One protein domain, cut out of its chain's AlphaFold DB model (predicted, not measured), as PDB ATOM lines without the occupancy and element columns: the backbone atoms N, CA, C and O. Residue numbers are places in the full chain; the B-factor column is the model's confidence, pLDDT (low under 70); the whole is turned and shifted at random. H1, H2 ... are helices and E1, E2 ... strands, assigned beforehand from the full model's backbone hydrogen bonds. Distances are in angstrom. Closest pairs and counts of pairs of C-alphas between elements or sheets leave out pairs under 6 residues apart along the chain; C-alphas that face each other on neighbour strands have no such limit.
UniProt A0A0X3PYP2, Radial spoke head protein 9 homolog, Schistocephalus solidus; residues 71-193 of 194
ATOM      1  N   ILE A  71      49.143  13.022  14.017       98.31
ATOM      2  CA  ILE A  71      48.035  13.902  13.655       98.31
ATOM      3  C   ILE A  71      47.475  13.566  12.279       98.31
ATOM      4  O   ILE A  71      48.147  12.973  11.434       98.31
ATOM      5  N   VAL A  72      46.225  13.953  12.053       97.75
ATOM      6  CA  VAL A  72      45.499  13.782  10.792       97.75
ATOM      7  C   VAL A  72      44.739  15.064  10.438       97.75
ATOM      8  O   VAL A  72      44.334  15.798  11.343       97.75
ATOM      9  N   PRO A  73      44.520  15.359   9.145       97.56
ATOM     10  CA  PRO A  73      43.683  16.486   8.744       97.56
ATOM     11  C   PRO A  73      42.225  16.324   9.198       97.56
ATOM     12  O   PRO A  73      41.681  15.214   9.220       97.56
ATOM     13  N   ARG A  74      41.565  17.444   9.505       96.50
ATOM     14  CA  ARG A  74      40.134  17.511   9.827       96.50
ATOM     15  C   ARG A  74      39.305  16.853   8.728       96.50
ATOM     16  O   ARG A  74      39.478  17.156   7.551       96.50
ATOM     17  N   GLY A  75      38.378  15.978   9.109       95.56
ATOM     18  CA  GLY A  75      37.477  15.312   8.163       95.56
ATOM     19  C   GLY A  75      38.086  14.132   7.406       95.56
ATOM     20  O   GLY A  75      37.360  13.479   6.660       95.56
ATOM     21  N   ALA A  76      39.365  13.800   7.615       96.81
ATOM     22  CA  ALA A  76      39.976  12.607   7.026       96.81
ATOM     23  C   ALA A  76      39.449  11.291   7.640       96.81
ATOM     24  O   ALA A  76      39.516  10.232   7.009       96.81
ATOM     25  N   TYR A  77      38.895  11.358   8.852       97.25
ATOM     26  CA  TYR A  77      38.243  10.255   9.555       97.25
ATOM     27  C   TYR A  77      36.880  10.695  10.081       97.25
ATOM     28  O   TYR A  77      36.679  11.872  10.376       97.25
ATOM     29  N   LEU A  78      35.963   9.736  10.196       96.75
ATOM     30  CA  LEU A  78      34.616   9.927  10.720       96.75
ATOM     31  C   LEU A  78      34.389   9.006  11.911       96.75
ATOM     32  O   LEU A  78      34.815   7.848  11.888       96.75
ATOM     33  N   ARG A  79      33.663   9.507  12.908       95.62
ATOM     34  CA  ARG A  79      33.115   8.703  13.996       95.62
ATOM     35  C   ARG A  79      31.671   8.328  13.686       95.62
ATOM     36  O   ARG A  79      30.802   9.191  13.578       95.62
ATOM     37  N   LEU A  80      31.416   7.032  13.564       94.38
ATOM     38  CA  LEU A  80      30.087   6.477  13.335       94.38
ATOM     39  C   LEU A  80      29.240   6.508  14.617       94.38
ATOM     40  O   LEU A  80      29.756   6.626  15.730       94.38
ATOM     41  N   ALA A  81      27.921   6.361  14.471       92.12
ATOM     42  CA  ALA A  81      26.985   6.362  15.601       92.12
ATOM     43  C   ALA A  81      27.234   5.215  16.600       92.12
ATOM     44  O   ALA A  81      26.961   5.366  17.788       92.12
ATOM     45  N   ASN A  82      27.788   4.091  16.132       92.62
ATOM     46  CA  ASN A  82      28.201   2.965  16.974       92.62
ATOM     47  C   ASN A  82      29.538   3.209  17.707       92.62
ATOM     48  O   ASN A  82      29.941   2.389  18.523       92.62
ATOM     49  N   GLY A  83      30.210   4.332  17.439       90.44
ATOM     50  CA  GLY A  83      31.491   4.704  18.032       90.44
ATOM     51  C   GLY A  83      32.717   4.349  17.190       90.44
ATOM     52  O   GLY A  83      33.793   4.854  17.510       90.44
ATOM     53  N   ASP A  84      32.568   3.565  16.120       93.75
ATOM     54  CA  ASP A  84      33.689   3.160  15.271       93.75
ATOM     55  C   ASP A  84      34.285   4.351  14.517       93.75
ATOM     56  O   ASP A  84      33.574   5.255  14.068       93.75
ATOM     57  N   ILE A  85      35.605   4.322  14.340       95.75
ATOM     58  CA  ILE A  85      36.342   5.331  13.579       95.75
ATOM     59  C   ILE A  85      36.709   4.740  12.223       95.75
ATOM     60  O   ILE A  85      37.435   3.749  12.135       95.75
ATOM     61  N   VAL A  86      36.238   5.374  11.152       96.69
ATOM     62  CA  VAL A  86      36.484   4.936   9.774       96.69
ATOM     63  C   VAL A  86      37.151   6.037   8.964       96.69
ATOM     64  O   VAL A  86      36.910   7.225   9.177       96.69
ATOM     65  N   LYS A  87      37.996   5.652   8.004       96.44
ATOM     66  CA  LYS A  87      38.568   6.609   7.051       96.44
ATOM     67  C   LYS A  87      37.450   7.195   6.187       96.44
ATOM     68  O   LYS A  87      36.662   6.449   5.601       96.44
ATOM     69  N   ASN A  88      37.412   8.516   6.068       96.38
ATOM     70  CA  ASN A  88      36.444   9.198   5.226       96.38
ATOM     71  C   ASN A  88      36.813   9.028   3.746       96.38
ATOM     72  O   ASN A  88      37.778   9.621   3.265       96.38
ATOM     73  N   LYS A  89      36.038   8.229   3.006       94.94
ATOM     74  CA  LYS A  89      36.238   8.044   1.558       94.94
ATOM     75  C   LYS A  89      35.846   9.274   0.732       94.94
ATOM     76  O   LYS A  89      36.299   9.382  -0.399       94.94
ATOM     77  N   MET A  90      35.038  10.170   1.300       94.38
ATOM     78  CA  MET A  90      34.579  11.408   0.660       94.38
ATOM     79  C   MET A  90      35.444  12.615   1.029       94.38
ATOM     80  O   MET A  90      35.099  13.747   0.710       94.38
ATOM     81  N   TYR A  91      36.547  12.405   1.750       94.94
ATOM     82  CA  TYR A  91      37.497  13.475   1.996       94.94
ATOM     83  C   TYR A  91      38.188  13.832   0.680       94.94
ATOM     84  O   TYR A  91      38.788  12.964   0.054       94.94
ATOM     85  N   GLU A  92      38.117  15.097   0.269       94.69
ATOM     86  CA  GLU A  92      38.747  15.596  -0.963       94.69
ATOM     87  C   GLU A  92      39.952  16.505  -0.680       94.69
ATOM     88  O   GLU A  92      40.595  16.999  -1.601       94.69
ATOM     89  N   GLY A  93      40.313  16.687   0.591       93.50
ATOM     90  CA  GLY A  93      41.313  17.662   1.023       93.50
ATOM     91  C   GLY A  93      40.679  18.974   1.481       93.50
ATOM     92  O   GLY A  93      39.462  19.093   1.606       93.50
ATOM     93  N   MET A  94      41.526  19.961   1.769       94.00
ATOM     94  CA  MET A  94      41.103  21.281   2.251       94.00
ATOM     95  C   MET A  94      41.786  22.384   1.446       94.00
ATOM     96  O   MET A  94      42.834  22.160   0.835       94.00
ATOM     97  N   GLU A  95      41.212  23.582   1.479       95.25
ATOM     98  CA  GLU A  95      41.825  24.776   0.905       95.25
ATOM     99  C   GLU A  95      43.119  25.156   1.633       95.25
ATOM    100  O   GLU A  95      43.275  24.911   2.829       95.25
ATOM    101  N   VAL A  96      44.048  25.802   0.919       94.69
ATOM    102  CA  VAL A  96      45.360  26.202   1.469       94.69
ATOM    103  C   VAL A  96      45.194  27.080   2.714       94.69
ATOM    104  O   VAL A  96      45.884  26.881   3.711       94.69
ATOM    105  N   ALA A  97      44.245  28.019   2.676       94.94
ATOM    106  CA  ALA A  97      43.974  28.937   3.781       94.94
ATOM    107  C   ALA A  97      43.508  28.215   5.056       94.94
ATOM    108  O   ALA A  97      43.875  28.618   6.158       94.94
ATOM    109  N   ASP A  98      42.733  27.137   4.920       95.50
ATOM    110  CA  ASP A  98      42.295  26.326   6.059       95.50
ATOM    111  C   ASP A  98      43.388  25.360   6.504       95.50
ATOM    112  O   ASP A  98      43.598  25.151   7.696       95.50
ATOM    113  N   ALA A  99      44.141  24.811   5.558       95.69
ATOM    114  CA  ALA A  99      45.241  23.903   5.832       95.69
ATOM    115  C   ALA A  99      46.442  24.569   6.519       95.69
ATOM    116  O   ALA A  99      47.255  23.869   7.116       95.69
ATOM    117  N   MET A 100      46.526  25.899   6.507       96.12
ATOM    118  CA  MET A 100      47.490  26.673   7.297       96.12
ATOM    119  C   MET A 100      47.010  27.009   8.716       96.12
ATOM    120  O   MET A 100      47.706  27.717   9.442       96.12
ATOM    121  N   LYS A 101      45.846  26.502   9.142       96.94
ATOM    122  CA  LYS A 101      45.337  26.673  10.509       96.94
ATOM    123  C   LYS A 101      45.643  25.438  11.350       96.94
ATOM    124  O   LYS A 101      45.374  24.312  10.937       96.94
ATOM    125  N   ALA A 102      46.132  25.659  12.568       97.19
ATOM    126  CA  ALA A 102      46.347  24.594  13.547       97.19
ATOM    127  C   ALA A 102      45.037  23.857  13.890       97.19
ATOM    128  O   ALA A 102      45.038  22.645  14.075       97.19
ATOM    129  N   SER A 103      43.898  24.560  13.873       95.69
ATOM    130  CA  SER A 103      42.567  23.981  14.102       95.69
ATOM    131  C   SER A 103      42.141  22.920  13.083       95.69
ATOM    132  O   SER A 103      41.188  22.182  13.327       95.69
ATOM    133  N   SER A 104      42.859  22.805  11.966       97.00
ATOM    134  CA  SER A 104      42.572  21.838  10.913       97.00
ATOM    135  C   SER A 104      43.290  20.497  11.075       97.00
ATOM    136  O   SER A 104      43.141  19.633  10.210       97.00
ATOM    137  N   TYR A 105      44.054  20.295  12.150       98.00
ATOM    138  CA  TYR A 105      44.766  19.045  12.417       98.00
ATOM    139  C   TYR A 105      44.436  18.510  13.808       98.00
ATOM    140  O   TYR A 105      44.350  19.255  14.783       98.00
ATOM    141  N   PHE A 106      44.256  17.194  13.882       97.38
ATOM    142  CA  PHE A 106      43.763  16.501  15.065       97.38
ATOM    143  C   PHE A 106      44.676  15.348  15.454       97.38
ATOM    144  O   PHE A 106      45.121  14.602  14.582       97.38
ATOM    145  N   HIS A 107      44.896  15.163  16.752       97.75
ATOM    146  CA  HIS A 107      45.604  14.014  17.319       97.75
ATOM    147  C   HIS A 107      44.849  12.717  17.036       97.75
ATOM    148  O   HIS A 107      43.680  12.580  17.396       97.75
ATOM    149  N   PHE A 108      45.513  11.743  16.418       96.12
ATOM    150  CA  PHE A 108      44.917  10.470  16.016       96.12
ATOM    151  C   PHE A 108      45.080   9.398  17.097       96.12
ATOM    152  O   PHE A 108      45.735   8.373  16.911       96.12
ATOM    153  N   ARG A 109      44.455   9.662  18.241       94.56
ATOM    154  CA  ARG A 109      44.401   8.798  19.426       94.56
ATOM    155  C   ARG A 109      43.093   9.051  20.186       94.56
ATOM    156  O   ARG A 109      42.390  10.009  19.855       94.56
ATOM    157  N   PRO A 110      42.743   8.249  21.207       92.12
ATOM    158  CA  PRO A 110      41.619   8.571  22.076       92.12
ATOM    159  C   PRO A 110      41.744  10.002  22.629       92.12
ATOM    160  O   PRO A 110      42.818  10.371  23.119       92.12
ATOM    161  N   PRO A 111      40.683  10.823  22.531       91.62
ATOM    162  CA  PRO A 111      40.773  12.221  22.902       91.62
ATOM    163  C   PRO A 111      40.861  12.373  24.421       91.62
ATOM    164  O   PRO A 111      40.096  11.764  25.171       91.62
ATOM    165  N   VAL A 112      41.767  13.235  24.865       90.56
ATOM    166  CA  VAL A 112      41.990  13.566  26.272       90.56
ATOM    167  C   VAL A 112      41.276  14.861  26.636       90.56
ATOM    168  O   VAL A 112      40.646  14.922  27.683       90.56
ATOM    169  N   LYS A 113      41.310  15.894  25.786       85.44
ATOM    170  CA  LYS A 113      40.735  17.217  26.100       85.44
ATOM    171  C   LYS A 113      39.257  17.318  25.712       85.44
ATOM    172  O   LYS A 113      38.472  17.927  26.435       85.44
ATOM    173  N   TYR A 114      38.848  16.709  24.599       82.56
ATOM    174  CA  TYR A 114      37.479  16.766  24.075       82.56
ATOM    175  C   TYR A 114      36.398  16.351  25.092       82.56
ATOM    176  O   TYR A 114      35.408  17.082  25.218       82.56
ATOM    177  N   PRO A 115      36.548  15.251  25.864       81.12
ATOM    178  CA  PRO A 115      35.547  14.859  26.858       81.12
ATOM    179  C   PRO A 115      35.318  15.931  27.927       81.12
ATOM    180  O   PRO A 115      34.185  16.103  28.378       81.12
ATOM    181  N   HIS A 116      36.353  16.701  28.262       82.69
ATOM    182  CA  HIS A 116      36.315  17.744  29.286       82.69
ATOM    183  C   HIS A 116      35.901  19.125  28.758       82.69
ATOM    184  O   HIS A 116      35.768  20.053  29.550       82.69
ATOM    185  N   LYS A 117      35.649  19.282  27.448       84.56
ATOM    186  CA  LYS A 117      35.168  20.561  26.901       84.56
ATOM    187  C   LYS A 117      33.789  20.947  27.473       84.56
ATOM    188  O   LYS A 117      32.927  20.061  27.595       84.56
ATOM    189  N   PRO A 118      33.549  22.246  27.750       88.31
ATOM    190  CA  PRO A 118      32.234  22.771  28.109       88.31
ATOM    191  C   PRO A 118      31.153  22.400  27.088       88.31
ATOM    192  O   PRO A 118      31.425  22.238  25.894       88.31
ATOM    193  N   LEU A 119      29.906  22.262  27.548       85.38
ATOM    194  CA  LEU A 119      28.786  21.859  26.689       85.38
ATOM    195  C   LEU A 119      28.531  22.866  25.558       85.38
ATOM    196  O   LEU A 119      28.272  22.464  24.426       85.38
ATOM    197  N   GLU A 120      28.651  24.156  25.860       87.69
ATOM    198  CA  GLU A 120      28.497  25.270  24.916       87.69
ATOM    199  C   GLU A 120      29.432  25.176  23.704       87.69
ATOM    200  O   GLU A 120      29.013  25.422  22.572       87.69
ATOM    201  N   ASP A 121      30.673  24.742  23.915       84.81
ATOM    202  CA  ASP A 121      31.637  24.554  22.837       84.81
ATOM    203  C   ASP A 121      31.370  23.269  22.066       84.81
ATOM    204  O   ASP A 121      31.490  23.244  20.844       84.81
ATOM    205  N   LYS A 122      30.936  22.205  22.750       82.25
ATOM    206  CA  LYS A 122      30.569  20.937  22.103       82.25
ATOM    207  C   LYS A 122      29.392  21.083  21.142       82.25
ATOM    208  O   LYS A 122      29.345  20.354  20.157       82.25
ATOM    209  N   VAL A 123      28.454  21.994  21.407       85.69
ATOM    210  CA  VAL A 123      27.292  22.231  20.527       85.69
ATOM    211  C   VAL A 123      27.708  22.835  19.180       85.69
ATOM    212  O   VAL A 123      27.034  22.613  18.180       85.69
ATOM    213  N   LYS A 124      28.833  23.556  19.131       87.19
ATOM    214  CA  LYS A 124      29.362  24.168  17.902       87.19
ATOM    215  C   LYS A 124      30.131  23.179  17.016       87.19
ATOM    216  O   LYS A 124      30.467  23.523  15.887       87.19
ATOM    217  N   LEU A 125      30.449  21.991  17.533       87.50
ATOM    218  CA  LEU A 125      31.291  20.994  16.872       87.50
ATOM    219  C   LEU A 125      30.447  19.934  16.162       87.50
ATOM    220  O   LEU A 125      29.424  19.481  16.681       87.50
ATOM    221  N   ASP A 126      30.921  19.470  15.008       89.56
ATOM    222  CA  ASP A 126      30.323  18.321  14.337       89.56
ATOM    223  C   ASP A 126      30.808  17.035  15.021       89.56
ATOM    224  O   ASP A 126      31.973  16.670  14.920       89.56
ATOM    225  N   LYS A 127      29.927  16.307  15.713       88.38
ATOM    226  CA  LYS A 127      30.312  15.089  16.456       88.38
ATOM    227  C   LYS A 127      30.873  13.967  15.572       88.38
ATOM    228  O   LYS A 127      31.540  13.075  16.097       88.38
ATOM    229  N   CYS A 128      30.582  13.982  14.271       92.19
ATOM    230  CA  CYS A 128      31.075  13.003  13.307       92.19
ATOM    231  C   CYS A 128      32.523  13.306  12.895       92.19
ATOM    232  O   CYS A 128      33.308  12.380  12.694       92.19
ATOM    233  N   ILE A 129      32.884  14.590  12.800       93.25
ATOM    234  CA  ILE A 129      34.177  15.060  12.271       93.25
ATOM    235  C   ILE A 129      35.112  15.542  13.388       93.25
ATOM    236  O   ILE A 129      36.286  15.185  13.429       93.25
ATOM    237  N   ASP A 130      34.586  16.329  14.318       92.62
ATOM    238  CA  ASP A 130      35.297  17.014  15.396       92.62
ATOM    239  C   ASP A 130      35.258  16.200  16.696       92.62
ATOM    240  O   ASP A 130      34.894  16.707  17.756       92.62
ATOM    241  N   PHE A 131      35.592  14.911  16.623       92.94
ATOM    242  CA  PHE A 131      35.579  14.000  17.778       92.94
ATOM    243  C   PHE A 131      36.954  13.819  18.445       92.94
ATOM    244  O   PHE A 131      37.041  13.159  19.482       92.94
ATOM    245  N   LEU A 132      38.013  14.373  17.848       94.69
ATOM    246  CA  LEU A 132      39.403  14.284  18.304       94.69
ATOM    247  C   LEU A 132      39.883  15.607  18.924       94.69
ATOM    248  O   LEU A 132      39.221  16.644  18.827       94.69
ATOM    249  N   ASP A 133      41.069  15.586  19.534       94.75
ATOM    250  CA  ASP A 133      41.721  16.790  20.052       94.75
ATOM    251  C   ASP A 133      42.466  17.534  18.942       94.75
ATOM    252  O   ASP A 133      43.296  16.956  18.246       94.75
ATOM    253  N   THR A 134      42.190  18.829  18.796       95.31
ATOM    254  CA  THR A 134      42.909  19.718  17.870       95.31
ATOM    255  C   THR A 134      44.278  20.124  18.421       95.31
ATOM    256  O   THR A 134      44.400  20.379  19.624       95.31
ATOM    257  N   ILE A 135      45.272  20.267  17.537       97.25
ATOM    258  CA  ILE A 135      46.617  20.748  17.900       97.25
ATOM    259  C   ILE A 135      46.655  22.241  18.261       97.25
ATOM    260  O   ILE A 135      47.603  22.708  18.884       97.25
ATOM    261  N   GLU A 136      45.621  23.011  17.908       95.69
ATOM    262  CA  GLU A 136      45.526  24.445  18.234       95.69
ATOM    263  C   GLU A 136      45.589  24.712  19.745       95.69
ATOM    264  O   GLU A 136      46.104  25.738  20.183       95.69
ATOM    265  N   ASN A 137      45.086  23.769  20.543       92.44
ATOM    266  CA  ASN A 137      45.025  23.879  21.998       92.44
ATOM    267  C   ASN A 137      46.182  23.147  22.693       92.44
ATOM    268  O   ASN A 137      46.073  22.809  23.878       92.44
ATOM    269  N   ASP A 138      47.254  22.824  21.972       95.12
ATOM    270  CA  ASP A 138      48.426  22.190  22.560       95.12
ATOM    271  C   ASP A 138      49.280  23.163  23.365       95.12
ATOM    272  O   ASP A 138      49.292  24.376  23.153       95.12
ATOM    273  N   ILE A 139      49.952  22.590  24.360       92.12
ATOM    274  CA  ILE A 139      50.775  23.302  25.327       92.12
ATOM    275  C   ILE A 139      52.193  22.732  25.196       92.12
ATOM    276  O   ILE A 139      52.333  21.510  25.225       92.12
ATOM    277  N   PRO A 140      53.229  23.582  25.073       94.56
ATOM    278  CA  PRO A 140      53.167  25.048  25.041       94.56
ATOM    279  C   PRO A 140      52.529  25.593  23.749       94.56
ATOM    280  O   PRO A 140      52.589  24.963  22.694       94.56
ATOM    281  N   LYS A 141      51.911  26.782  23.820       92.94
ATOM    282  CA  LYS A 141      51.397  27.458  22.615       92.94
ATOM    283  C   LYS A 141      52.560  27.732  21.666       92.94
ATOM    284  O   LYS A 141      53.581  28.231  22.108       92.94
ATOM    285  N   GLY A 142      52.392  27.432  20.380       93.50
ATOM    286  CA  GLY A 142      53.472  27.553  19.395       93.50
ATOM    287  C   GLY A 142      54.337  26.297  19.248       93.50
ATOM    288  O   GLY A 142      55.295  26.324  18.488       93.50
ATOM    289  N   CYS A 143      53.984  25.175  19.890       96.81
ATOM    290  CA  CYS A 143      54.699  23.897  19.746       96.81
ATOM    291  C   CYS A 143      54.584  23.218  18.368       96.81
ATOM    292  O   CYS A 143      55.178  22.160  18.151       96.81
ATOM    293  N   TRP A 144      53.852  23.823  17.433       98.00
ATOM    294  CA  TRP A 144      53.674  23.341  16.071       98.00
ATOM    295  C   TRP A 144      54.056  24.428  15.074       98.00
ATOM    296  O   TRP A 144      53.643  25.579  15.207       98.00
ATOM    297  N   ILE A 145      54.786  24.044  14.030       97.31
ATOM    298  CA  ILE A 145      55.097  24.916  12.896       97.31
ATOM    299  C   ILE A 145      54.292  24.437  11.692       97.31
ATOM    300  O   ILE A 145      54.423  23.286  11.275       97.31
ATOM    301  N   LEU A 146      53.501  25.338  11.109       97.50
ATOM    302  CA  LEU A 146      52.819  25.125   9.837       97.50
ATOM    303  C   LEU A 146      53.566  25.898   8.746       97.50
ATOM    304  O   LEU A 146      53.758  27.107   8.855       97.50
ATOM    305  N   GLN A 147      54.007  25.199   7.703       96.75
ATOM    306  CA  GLN A 147      54.762  25.772   6.589       96.75
ATOM    307  C   GLN A 147      54.083  25.456   5.268       96.75
ATOM    308  O   GLN A 147      53.765  24.305   4.979       96.75
ATOM    309  N   CYS A 148      53.897  26.492   4.460       95.00
ATOM    310  CA  CYS A 148      53.385  26.403   3.105       95.00
ATOM    311  C   CYS A 148      54.569  26.431   2.138       95.00
ATOM    312  O   CYS A 148      55.315  27.406   2.107       95.00
ATOM    313  N   GLU A 149      54.733  25.380   1.345       93.38
ATOM    314  CA  GLU A 149      55.851  25.235   0.420       93.38
ATOM    315  C   GLU A 149      55.364  25.186  -1.029       93.38
ATOM    316  O   GLU A 149      54.200  24.880  -1.321       93.38
ATOM    317  N   ARG A 150      56.276  25.483  -1.967       89.38
ATOM    318  CA  ARG A 150      56.030  25.376  -3.420       89.38
ATOM    319  C   ARG A 150      54.741  26.089  -3.865       89.38
ATOM    320  O   ARG A 150      53.915  25.509  -4.575       89.38
ATOM    321  N   GLY A 151      54.542  27.319  -3.391       85.62
ATOM    322  CA  GLY A 151      53.387  28.149  -3.752       85.62
ATOM    323  C   GLY A 151      52.034  27.617  -3.262       85.62
ATOM    324  O   GLY A 151      51.020  27.904  -3.890       85.62
ATOM    325  N   GLY A 152      52.000  26.818  -2.188       86.75
ATOM    326  CA  GLY A 152      50.757  26.255  -1.643       86.75
ATOM    327  C   GLY A 152      50.380  24.883  -2.174       86.75
ATOM    328  O   GLY A 152      49.279  24.414  -1.907       86.75
ATOM    329  N   SER A 153      51.283  24.215  -2.893       91.94
ATOM    330  CA  SER A 153      51.045  22.838  -3.336       91.94
ATOM    331  C   SER A 153      51.283  21.799  -2.240       91.94
ATOM    332  O   SER A 153      50.737  20.700  -2.331       91.94
ATOM    333  N   ILE A 154      52.074  22.119  -1.210       96.06
ATOM    334  CA  ILE A 154      52.345  21.223  -0.079       96.06
ATOM    335  C   ILE A 154      52.374  22.034   1.211       96.06
ATOM    336  O   ILE A 154      52.969  23.110   1.264       96.06
ATOM    337  N   ILE A 155      51.761  21.490   2.258       97.00
ATOM    338  CA  ILE A 155      51.840  22.014   3.616       97.00
ATOM    339  C   ILE A 155      52.551  21.001   4.500       97.00
ATOM    340  O   ILE A 155      52.261  19.803   4.452       97.00
ATOM    341  N   PHE A 156      53.474  21.501   5.313       97.94
ATOM    342  CA  PHE A 156      54.146  20.744   6.354       97.94
ATOM    343  C   PHE A 156      53.666  21.195   7.724       97.94
ATOM    344  O   PHE A 156      53.616  22.390   8.004       97.94
ATOM    345  N   VAL A 157      53.371  20.229   8.586       98.25
ATOM    346  CA  VAL A 157      53.089  20.452  10.003       98.25
ATOM    347  C   VAL A 157      54.165  19.733  10.803       98.25
ATOM    348  O   VAL A 157      54.294  18.511  10.713       98.25
ATOM    349  N   LYS A 158      54.981  20.490  11.532       98.31
ATOM    350  CA  LYS A 158      56.159  19.987  12.252       98.31
ATOM    351  C   LYS A 158      55.969  20.164  13.750       98.31
ATOM    352  O   LYS A 158      55.527  21.230  14.178       98.31
ATOM    353  N   SER A 159      56.325  19.145  14.526       98.00
ATOM    354  CA  SER A 159      56.331  19.243  15.988       98.00
ATOM    355  C   SER A 159      57.640  19.860  16.479       98.00
ATOM    356  O   SER A 159      58.717  19.521  15.982       98.00
ATOM    357  N   LEU A 160      57.547  20.744  17.471       97.31
ATOM    358  CA  LEU A 160      58.691  21.261  18.225       97.31
ATOM    359  C   LEU A 160      58.924  20.525  19.550       97.31
ATOM    360  O   LEU A 160      60.011  20.641  20.114       97.31
ATOM    361  N   THR A 161      57.933  19.771  20.041       96.56
ATOM    362  CA  THR A 161      58.080  18.899  21.220       96.56
ATOM    363  C   THR A 161      58.804  17.605  20.866       96.56
ATOM    364  O   THR A 161      59.654  17.153  21.628       96.56
ATOM    365  N   TRP A 162      58.535  17.049  19.682       97.31
ATOM    366  CA  TRP A 162      59.242  15.893  19.132       97.31
ATOM    367  C   TRP A 162      59.914  16.267  17.820       97.31
ATOM    368  O   TRP A 162      59.366  16.082  16.726       97.31
ATOM    369  N   LEU A 163      61.134  16.790  17.939       96.06
ATOM    370  CA  LEU A 163      61.944  17.145  16.782       96.06
ATOM    371  C   LEU A 163      62.168  15.904  15.910       96.06
ATOM    372  O   LEU A 163      62.579  14.848  16.392       96.06
ATOM    373  N   GLY A 164      61.851  16.043  14.623       96.75
ATOM    374  CA  GLY A 164      61.869  14.943  13.659       96.75
ATOM    375  C   GLY A 164      60.489  14.487  13.194       96.75
ATOM    376  O   GLY A 164      60.401  13.832  12.156       96.75
ATOM    377  N   TYR A 165      59.408  14.851  13.896       98.50
ATOM    378  CA  TYR A 165      58.052  14.587  13.414       98.50
ATOM    379  C   TYR A 165      57.624  15.603  12.352       98.50
ATOM    380  O   TYR A 165      57.636  16.817  12.589       98.50
ATOM    381  N   VAL A 166      57.173  15.098  11.204       98.31
ATOM    382  CA  VAL A 166      56.615  15.902  10.116       98.31
ATOM    383  C   VAL A 166      55.377  15.215   9.546       98.31
ATOM    384  O   VAL A 166      55.435  14.062   9.123       98.31
ATOM    385  N   LEU A 167      54.273  15.952   9.462       98.44
ATOM    386  CA  LEU A 167      53.151  15.637   8.586       98.44
ATOM    387  C   LEU A 167      53.273  16.452   7.295       98.44
ATOM    388  O   LEU A 167      53.538  17.651   7.343       98.44
ATOM    389  N   PHE A 168      53.048  15.810   6.151       97.25
ATOM    390  CA  PHE A 168      52.822  16.477   4.874       97.25
ATOM    391  C   PHE A 168      51.350  16.352   4.474       97.25
ATOM    392  O   PHE A 168      50.707  15.330   4.715       97.25
ATOM    393  N   HIS A 169      50.830  17.384   3.824       96.38
ATOM    394  CA  HIS A 169      49.466  17.440   3.312       96.38
ATOM    395  C   HIS A 169      49.462  18.180   1.972       96.38
ATOM    396  O   HIS A 169      50.068  19.241   1.841       96.38
ATOM    397  N   VAL A 170      48.800  17.604   0.967       96.94
ATOM    398  CA  VAL A 170      48.589  18.220  -0.348       96.94
ATOM    399  C   VAL A 170      47.193  18.852  -0.367       96.94
ATOM    400  O   VAL A 170      46.210  18.110  -0.381       96.94
ATOM    401  N   PRO A 171      47.074  20.191  -0.379       94.69
ATOM    402  CA  PRO A 171      45.779  20.866  -0.391       94.69
ATOM    403  C   PRO A 171      44.903  20.440  -1.574       94.69
ATOM    404  O   PRO A 171      45.409  20.102  -2.649       94.69
ATOM    405  N   ARG A 172      43.579  20.470  -1.378       95.12
ATOM    406  CA  ARG A 172      42.559  20.039  -2.359       95.12
ATOM    407  C   ARG A 172      42.750  18.611  -2.888       95.12
ATOM    408  O   ARG A 172      42.306  18.289  -3.990       95.12
ATOM    409  N   ARG A 173      43.479  17.768  -2.149       95.62
ATOM    410  CA  ARG A 173      43.607  16.337  -2.426       95.62
ATOM    411  C   ARG A 173      43.551  15.542  -1.124       95.62
ATOM    412  O   ARG A 173      44.058  15.999  -0.103       95.62
ATOM    413  N   PRO A 174      43.059  14.295  -1.147       95.88
ATOM    414  CA  PRO A 174      43.094  13.402   0.011       95.88
ATOM    415  C   PRO A 174      44.467  12.750   0.222       95.88
ATOM    416  O   PRO A 174      44.567  11.559   0.521       95.88
ATOM    417  N   ILE A 175      45.540  13.512   0.019       96.56
ATOM    418  CA  ILE A 175      46.914  13.022   0.086       96.56
ATOM    419  C   ILE A 175      47.594  13.705   1.266       96.56
ATOM    420  O   ILE A 175      47.880  14.900   1.241       96.56
ATOM    421  N   TYR A 176      47.857  12.918   2.298       97.19
ATOM    422  CA  TYR A 176      48.614  13.323   3.469       97.19
ATOM    423  C   TYR A 176      49.322  12.100   4.050       97.19
ATOM    424  O   TYR A 176      48.955  10.955   3.775       97.19
ATOM    425  N   GLY A 177      50.323  12.348   4.876       97.12
ATOM    426  CA  GLY A 177      51.031  11.315   5.609       97.12
ATOM    427  C   GLY A 177      51.971  11.946   6.615       97.12
ATOM    428  O   GLY A 177      52.239  13.145   6.558       97.12
ATOM    429  N   SER A 178      52.470  11.149   7.546       97.81
ATOM    430  CA  SER A 178      53.449  11.612   8.515       97.81
ATOM    431  C   SER A 178      54.578  10.615   8.682       97.81
ATOM    432  O   SER A 178      54.450   9.432   8.365       97.81
ATOM    433  N   LEU A 179      55.710  11.134   9.135       97.81
ATOM    434  CA  LEU A 179      56.915  10.379   9.406       97.81
ATOM    435  C   LEU A 179      57.619  11.007  10.606       97.81
ATOM    436  O   LEU A 179      57.628  12.229  10.764       97.81
ATOM    437  N   TYR A 180      58.233  10.159  11.420       98.12
ATOM    438  CA  TYR A 180      59.186  10.573  12.435       98.12
ATOM    439  C   TYR A 180      60.583  10.101  12.038       98.12
ATOM    440  O   TYR A 180      60.784   8.912  11.792       98.12
ATOM    441  N   VAL A 181      61.543  11.025  11.988       97.88
ATOM    442  CA  VAL A 181      62.972  10.713  11.860       97.88
ATOM    443  C   VAL A 181      63.731  11.542  12.886       97.88
ATOM    444  O   VAL A 181      63.876  12.752  12.723       97.88
ATOM    445  N   GLY A 182      64.208  10.900  13.949       95.75
ATOM    446  CA  GLY A 182      64.885  11.581  15.047       95.75
ATOM    447  C   GLY A 182      65.436  10.616  16.090       95.75
ATOM    448  O   GLY A 182      65.378   9.399  15.924       95.75
ATOM    449  N   THR A 183      65.984  11.175  17.164       95.06
ATOM    450  CA  THR A 183      66.647  10.447  18.260       95.06
ATOM    451  C   THR A 183      65.687   9.906  19.321       95.06
ATOM    452  O   THR A 183      66.120   9.180  20.211       95.06
ATOM    453  N   GLY A 184      64.395  10.237  19.248       94.88
ATOM    454  CA  GLY A 184      63.411   9.887  20.274       94.88
ATOM    455  C   GLY A 184      63.516  10.741  21.541       94.88
ATOM    456  O   GLY A 184      63.083  10.313  22.609       94.88
ATOM    457  N   GLU A 185      64.102  11.936  21.441       93.38
ATOM    458  CA  GLU A 185      64.246  12.879  22.552       93.38
ATOM    459  C   GLU A 185      63.061  13.861  22.583       93.38
ATOM    460  O   GLU A 185      62.749  14.515  21.585       93.38
ATOM    461  N   TYR A 186      62.404  13.965  23.743       94.50
ATOM    462  CA  TYR A 186      61.359  14.960  23.996       94.50
ATOM    463  C   TYR A 186      61.993  16.304  24.363       94.50
ATOM    464  O   TYR A 186      62.810  16.378  25.285       94.50
ATOM    465  N   ASN A 187      61.584  17.375  23.686       94.94
ATOM    466  CA  ASN A 187      62.077  18.725  23.929       94.94
ATOM    467  C   ASN A 187      61.391  19.350  25.155       94.94
ATOM    468  O   ASN A 187      60.412  20.089  25.040       94.94
ATOM    469  N   ILE A 188      61.916  19.036  26.340       92.81
ATOM    470  CA  ILE A 188      61.423  19.575  27.615       92.81
ATOM    471  C   ILE A 188      61.639  21.088  27.747       92.81
ATOM    472  O   ILE A 188      60.868  21.756  28.432       92.81
ATOM    473  N   ASP A 189      62.643  21.623  27.056       93.44
ATOM    474  CA  ASP A 189      63.054  23.022  27.161       93.44
ATOM    475  C   ASP A 189      62.268  23.949  26.228       93.44
ATOM    476  O   ASP A 189      62.430  25.168  26.282       93.44
ATOM    477  N   LEU A 190      61.372  23.398  25.400       94.12
ATOM    478  CA  LEU A 190      60.566  24.160  24.450       94.12
ATOM    479  C   LEU A 190      59.869  25.394  25.060       94.12
ATOM    480  O   LEU A 190      59.897  26.439  24.413       94.12
ATOM    481  N   PRO A 191      59.281  25.351  26.276       93.56
ATOM    482  CA  PRO A 191      58.669  26.538  26.878       93.56
ATOM    483  C   PRO A 191      59.634  27.710  27.110       93.56
ATOM    484  O   PRO A 191      59.174  28.841  27.202       93.56
ATOM    485  N   PHE A 192      60.942  27.456  27.211       93.44
ATOM    486  CA  PHE A 192      61.976  28.486  27.371       93.44
ATOM    487  C   PHE A 192      62.575  28.946  26.031       93.44
ATOM    488  O   PHE A 192      63.351  29.897  26.003       93.44
ATOM    489  N   MET A 193      62.250  28.255  24.933       92.38
ATOM    490  CA  MET A 193      62.723  28.564  23.579       92.38
ATOM    491  C   MET A 193      61.734  29.415  22.769       92.38
ATOM    492  O   MET A 193      62.113  29.914  21.707       92.38
TER     493      MET A 193
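This is residues 71 to 193 of the 194 residues of the protein "Radial spoke head protein 9 homolog" of Schistocephalus solidus (UniProt A0A0X3PYP2). Little regular structure here: a twisted wall of four antiparallel strands, E5-E6-E7-E8, with a loop-rich body over one face holding the small pairs E1-E4 and E2-E3. The printed part has 123 residues, 49 in named elements, class mixed: E1 E2 E3 H1 E4 H2 E5 E6 E7 E8 H3. It is compact, radius of gyration of the C-alphas 15.0 A, spanning 40 by 33 by 24 A.

Find C-alpha 144 at (53.674, 23.341, 16.071); E5 runs 15.9 A to 149. E6 is 154 to 159, E7 165 to 170, E8 175 to 180. Earlier come E1, 71 to 73, E2, 77 to 79, E3, 85 to 87, H1, 96 to 99, E4, 105 to 107, and H2, 119 to 123. H3, 190 to 193, ends at (62.723, 28.564, 23.579).

E5 to E8 form a meander, each strand the antiparallel neighbour of the one before; within hydrogen-bond range are N 147 and O 156, 2.9 A, N 157 and O 167, 2.9 A, N 168 and O 177, 2.8 A. The closest C-alphas of E1 and E7, Ile 71 and Leu 167, are 7.4 A apart. Likewise within range are N 72 and O 106, 2.8 A, across antiparallel E1 and E4, and N 78 and O 86, 2.9 A, in hairpin E2 and E3. H1 only grazes the sheet; H2 and H3 are not on it. H2 has its O i to N i+4 pair within range; H1 and H3 are too short for one.

The farthest C-alphas, Asn 82 and Phe 192, are 43.6 A apart. Links E4 to H2 and H2 to E5 are long. The printed part has no cut, and no printed residue is under 70 in pLDDT.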